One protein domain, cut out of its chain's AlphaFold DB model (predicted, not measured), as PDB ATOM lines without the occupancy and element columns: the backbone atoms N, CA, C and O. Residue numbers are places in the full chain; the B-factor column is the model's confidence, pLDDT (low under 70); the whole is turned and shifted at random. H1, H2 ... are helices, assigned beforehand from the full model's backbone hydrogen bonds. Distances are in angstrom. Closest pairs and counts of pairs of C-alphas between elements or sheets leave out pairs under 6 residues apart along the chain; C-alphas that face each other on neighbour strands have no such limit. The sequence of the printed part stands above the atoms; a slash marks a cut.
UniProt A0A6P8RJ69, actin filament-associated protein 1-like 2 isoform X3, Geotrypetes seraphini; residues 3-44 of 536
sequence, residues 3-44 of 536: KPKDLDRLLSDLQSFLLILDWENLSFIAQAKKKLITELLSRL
ATOM      1  N   LYS A   3     230.244  25.281 167.276       69.81
ATOM      2  CA  LYS A   3     229.638  25.508 168.602       69.81
ATOM      3  C   LYS A   3     229.186  26.952 168.922       69.81
ATOM      4  O   LYS A   3     228.072  27.073 169.419       69.81
ATOM      5  N   PRO A   4     229.969  28.033 168.686       78.38
ATOM      6  CA  PRO A   4     229.470  29.392 168.934       78.38
ATOM      7  C   PRO A   4     228.319  29.783 167.993       78.38
ATOM      8  O   PRO A   4     227.312  30.302 168.452       78.38
ATOM      9  N   LYS A   5     228.406  29.443 166.701       81.56
ATOM     10  CA  LYS A   5     227.360  29.736 165.706       81.56
ATOM     11  C   LYS A   5     226.077  28.948 165.974       81.56
ATOM     12  O   LYS A   5     224.983  29.468 165.770       81.56
ATOM     13  N   ASP A   6     226.216  27.705 166.431       88.69
ATOM     14  CA  ASP A   6     225.082  26.863 166.820       88.69
ATOM     15  C   ASP A   6     224.380  27.415 168.070       88.69
ATOM     16  O   ASP A   6     223.153  27.382 168.153       88.69
ATOM     17  N   LEU A   7     225.146  27.974 169.017       89.81
ATOM     18  CA  LEU A   7     224.613  28.647 170.201       89.81
ATOM     19  C   LEU A   7     223.881  29.944 169.833       89.81
ATOM     20  O   LEU A   7     222.736  30.111 170.241       89.81
ATOM     21  N   ASP A   8     224.484  30.820 169.024       88.06
ATOM     22  CA  ASP A   8     223.853  32.069 168.570       88.06
ATOM     23  C   ASP A   8     222.530  31.795 167.840       88.06
ATOM     24  O   ASP A   8     221.512  32.454 168.076       88.06
ATOM     25  N   ARG A   9     222.518  30.758 166.991       91.56
ATOM     26  CA  ARG A   9     221.312  30.289 166.307       91.56
ATOM     27  C   ARG A   9     220.263  29.771 167.289       91.56
ATOM     28  O   ARG A   9     219.113  30.183 167.191       91.56
ATOM     29  N   LEU A  10     220.645  28.930 168.252       93.56
ATOM     30  CA  LEU A  10     219.734  28.409 169.275       93.56
ATOM     31  C   LEU A  10     219.125  29.528 170.135       93.56
ATOM     32  O   LEU A  10     217.941  29.469 170.458       93.56
ATOM     33  N   LEU A  11     219.906  30.552 170.491       93.00
ATOM     34  CA  LEU A  11     219.425  31.717 171.241       93.00
ATOM     35  C   LEU A  11     218.394  32.516 170.421       93.00
ATOM     36  O   LEU A  11     217.349  32.887 170.959       93.00
ATOM     37  N   SER A  12     218.640  32.716 169.122       92.25
ATOM     38  CA  SER A  12     217.716  33.398 168.199       92.25
ATOM     39  C   SER A  12     216.428  32.599 167.930       92.25
ATOM     40  O   SER A  12     215.318  33.143 167.985       92.25
ATOM     41  N   ASP A  13     216.548  31.283 167.722       94.19
ATOM     42  CA  ASP A  13     215.412  30.371 167.546       94.19
ATOM     43  C   ASP A  13     214.562  30.310 168.833       94.19
ATOM     44  O   ASP A  13     213.329  30.342 168.773       94.19
ATOM     45  N   LEU A  14     215.195  30.313 170.015       95.69
ATOM     46  CA  LEU A  14     214.501  30.356 171.304       95.69
ATOM     47  C   LEU A  14     213.797  31.702 171.541       95.69
ATOM     48  O   LEU A  14     212.654  31.704 171.995       95.69
ATOM     49  N   GLN A  15     214.412  32.838 171.195       93.56
ATOM     50  CA  GLN A  15     213.734  34.142 171.227       93.56
ATOM     51  C   GLN A  15     212.500  34.151 170.318       93.56
ATOM     52  O   GLN A  15     211.412  34.522 170.759       93.56
ATOM     53  N   SER A  16     212.637  33.654 169.088       93.81
ATOM     54  CA  SER A  16     211.533  33.540 168.127       93.81
ATOM     55  C   SER A  16     210.398  32.650 168.653       93.81
ATOM     56  O   SER A  16     209.225  33.015 168.557       93.81
ATOM     57  N   PHE A  17     210.729  31.520 169.285       95.06
ATOM     58  CA  PHE A  17     209.754  30.648 169.941       95.06
ATOM     59  C   PHE A  17     209.030  31.348 171.101       95.06
ATOM     60  O   PHE A  17     207.810  31.244 171.218       95.06
ATOM     61  N   LEU A  18     209.741  32.121 171.928       94.50
ATOM     62  CA  LEU A  18     209.118  32.890 173.008       94.50
ATOM     63  C   LEU A  18     208.142  33.946 172.465       94.50
ATOM     64  O   LEU A  18     207.080  34.099 173.063       94.50
ATOM     65  N   LEU A  19     208.421  34.608 171.333       90.69
ATOM     66  CA  LEU A  19     207.443  35.504 170.691       90.69
ATOM     67  C   LEU A  19     206.180  34.760 170.229       90.69
ATOM     68  O   LEU A  19     205.072  35.252 170.439       90.69
ATOM     69  N   ILE A  20     206.306  33.555 169.660       92.06
ATOM     70  CA  ILE A  20     205.139  32.729 169.294       92.06
ATOM     71  C   ILE A  20     204.301  32.409 170.542       92.06
ATOM     72  O   ILE A  20     203.073  32.492 170.512       92.06
ATOM     73  N   LEU A  21     204.947  32.138 171.678       91.62
ATOM     74  CA  LEU A  21     204.263  31.903 172.950       91.62
ATOM     75  C   LEU A  21     203.569  33.153 173.543       91.62
ATOM     76  O   LEU A  21     202.833  33.006 174.514       91.62
ATOM     77  N   ASP A  22     203.764  34.381 173.031       89.00
ATOM     78  CA  ASP A  22     202.910  35.541 173.401       89.00
ATOM     79  C   ASP A  22     201.508  35.449 172.789       89.00
ATOM     80  O   ASP A  22     200.585  36.156 173.195       89.00
ATOM     81  N   TRP A  23     201.338  34.596 171.782       81.75
ATOM     82  CA  TRP A  23     200.104  34.480 171.014       81.75
ATOM     83  C   TRP A  23     199.205  33.335 171.481       81.75
ATOM     84  O   TRP A  23     198.044  33.285 171.057       81.75
ATOM     85  N   GLU A  24     199.719  32.472 172.362       87.69
ATOM     86  CA  GLU A  24     199.053  31.297 172.926       87.69
ATOM     87  C   GLU A  24     198.478  31.542 174.331       87.69
ATOM     88  O   GLU A  24     198.926  32.401 175.089       87.69
ATOM     89  N   ASN A  25     197.476  30.744 174.714       87.38
ATOM     90  CA  ASN A  25     196.844  30.840 176.029       87.38
ATOM     91  C   ASN A  25     197.609  30.002 177.070       87.38
ATOM     92  O   ASN A  25     197.214  28.888 177.418       87.38
ATOM     93  N   LEU A  26     198.748  30.533 177.517       91.50
ATOM     94  CA  LEU A  26     199.639  29.880 178.477       91.50
ATOM     95  C   LEU A  26     199.049  29.818 179.892       91.50
ATOM     96  O   LEU A  26     198.482  30.791 180.389       91.50
ATOM     97  N   SER A  27     199.306  28.713 180.599       92.69
ATOM     98  CA  SER A  27     199.055  28.629 182.043       92.69
ATOM     99  C   SER A  27     199.963  29.585 182.829       92.69
ATOM    100  O   SER A  27     201.069  29.905 182.395       92.69
ATOM    101  N   PHE A  28     199.544  29.991 184.031       90.19
ATOM    102  CA  PHE A  28     200.333  30.870 184.911       90.19
ATOM    103  C   PHE A  28     201.771  30.362 185.148       90.19
ATOM    104  O   PHE A  28     202.727  31.133 185.118       90.19
ATOM    105  N   ILE A  29     201.941  29.043 185.305       92.50
ATOM    106  CA  ILE A  29     203.256  28.403 185.479       92.50
ATOM    107  C   ILE A  29     204.110  28.542 184.208       92.50
ATOM    108  O   ILE A  29     205.307  28.813 184.295       92.50
ATOM    109  N   ALA A  30     203.506  28.385 183.025       91.88
ATOM    110  CA  ALA A  30     204.197  28.566 181.751       91.88
ATOM    111  C   ALA A  30     204.575  30.038 181.507       91.88
ATOM    112  O   ALA A  30     205.692  30.300 181.074       91.88
ATOM    113  N   GLN A  31     203.712  30.996 181.867       91.25
ATOM    114  CA  GLN A  31     204.020  32.434 181.810       91.25
ATOM    115  C   GLN A  31     205.191  32.808 182.733       91.25
ATOM    116  O   GLN A  31     206.109  33.513 182.314       91.25
ATOM    117  N   ALA A  32     205.211  32.288 183.966       92.56
ATOM    118  CA  ALA A  32     206.315  32.504 184.899       92.56
ATOM    119  C   ALA A  32     207.641  31.931 184.363       92.56
ATOM    120  O   ALA A  32     208.657  32.624 184.367       92.56
ATOM    121  N   LYS A  33     207.628  30.699 183.830       94.62
ATOM    122  CA  LYS A  33     208.806  30.102 183.176       94.62
ATOM    123  C   LYS A  33     209.258  30.900 181.956       94.62
ATOM    124  O   LYS A  33     210.450  31.144 181.815       94.62
ATOM    125  N   LYS A  34     208.323  31.342 181.112       95.50
ATOM    126  CA  LYS A  34     208.607  32.177 179.943       95.50
ATOM    127  C   LYS A  34     209.367  33.443 180.344       95.50
ATOM    128  O   LYS A  34     210.431  33.695 179.793       95.50
ATOM    129  N   LYS A  35     208.872  34.176 181.351       94.44
ATOM    130  CA  LYS A  35     209.531  35.380 181.881       94.44
ATOM    131  C   LYS A  35     210.969  35.094 182.338       94.44
ATOM    132  O   LYS A  35     211.869  35.839 181.969       94.44
ATOM    133  N   LEU A  36     211.186  34.011 183.091       96.06
ATOM    134  CA  LEU A  36     212.523  33.613 183.554       96.06
ATOM    135  C   LEU A  36     213.476  33.298 182.387       96.06
ATOM    136  O   LEU A  36     214.637  33.687 182.428       96.06
ATOM    137  N   ILE A  37     212.996  32.626 181.336       95.00
ATOM    138  CA  ILE A  37     213.810  32.339 180.143       95.00
ATOM    139  C   ILE A  37     214.147  33.643 179.400       95.00
ATOM    140  O   ILE A  37     215.291  33.823 178.994       95.00
ATOM    141  N   THR A  38     213.201  34.580 179.272       94.25
ATOM    142  CA  THR A  38     213.456  35.900 178.666       94.25
ATOM    143  C   THR A  38     214.524  36.694 179.433       94.25
ATOM    144  O   THR A  38     215.402  37.283 178.810       94.25
ATOM    145  N   GLU A  39     214.495  36.668 180.769       94.38
ATOM    146  CA  GLU A  39     215.493  37.320 181.638       94.38
ATOM    147  C   GLU A  39     216.885  36.666 181.545       94.38
ATOM    148  O   GLU A  39     217.910  37.346 181.580       94.38
ATOM    149  N   LEU A  40     216.946  35.340 181.385       92.69
ATOM    150  CA  LEU A  40     218.205  34.636 181.122       92.69
ATOM    151  C   LEU A  40     218.773  34.979 179.739       92.69
ATOM    152  O   LEU A  40     219.987  35.106 179.600       92.69
ATOM    153  N   LEU A  41     217.916  35.151 178.731       92.00
ATOM    154  CA  LEU A  41     218.334  35.502 177.373       92.00
ATOM    155  C   LEU A  41     218.886  36.923 177.269       92.00
ATOM    156  O   LEU A  41     219.899  37.099 176.599       92.00
ATOM    157  N   SER A  42     218.288  37.914 177.943       87.94
ATOM    158  CA  SER A  42     218.855  39.271 177.955       87.94
ATOM    159  C   SER A  42     220.255  39.266 178.574       87.94
ATOM    160  O   SER A  42     221.203  39.707 177.936       87.94
ATOM    161  N   ARG A  43     220.418  38.607 179.728       88.69
ATOM    162  CA  ARG A  43     221.713  38.461 180.420       88.69
ATOM    163  C   ARG A  43     222.799  37.726 179.626       88.69
ATOM    164  O   ARG A  43     223.967  37.826 179.988       88.69
ATOM    165  N   LEU A  44     222.424  36.924 178.627       84.62
ATOM    166  CA  LEU A  44     223.355  36.230 177.730       84.62
ATOM    167  C   LEU A  44     223.698  37.055 176.479       84.62
ATOM    168  O   LEU A  44     224.673  36.737 175.806       84.62
TER     169      LEU A  44
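Overview. This is residues 3 to 44 of the 536 residues of the protein "actin filament-associated protein 1-like 2 isoform X3" of Geotrypetes seraphini (UniProt A0A6P8RJ69). Two helices, H1 then H2, make a loosely closed helical hairpin: the chain runs out along H1, turns through residues 21 to 27 and folds back along H2. The first part of H1, residues 3 to 10, sticks out beyond the rest. The printed part has 42 residues with two named helices and no named strand, class all helix. It is elongated, 34 by 18 by 12 A, and only just loose, close to compact, with a radius of gyration of the C-alphas of 11.3 A.

Along the chain. Find C-alpha 3 at (229.638, 25.508, 168.602); from there H1, residues 3 to 20, runs 25.6 A. Find C-alpha 28 at (200.333, 30.870, 184.911); from there H2, residues 28 to 44, runs 24.7 A to C-alpha 44 at (223.355, 36.230, 177.730).

Arrangement. Look at Leu 18 and Lys 34: their C-alphas, 7.0 A apart, are the closest of H1 and H2. The helices touch with residues 11 to 18 of H1 and 34 to 41 of H2 alone. They run opposite ways at a tilt of 37 degrees, only just steep. In H1 and H2 every O i to N i+4 pair is within hydrogen-bond range.

Size, cuts and confidence. The C-alphas of Lys 3 and Asn 25 are the two farthest apart, at 34.0 A. The link is short, and the printed part has no cut. Mean pLDDT of the printed part is 90.6; residue 3 is under 70.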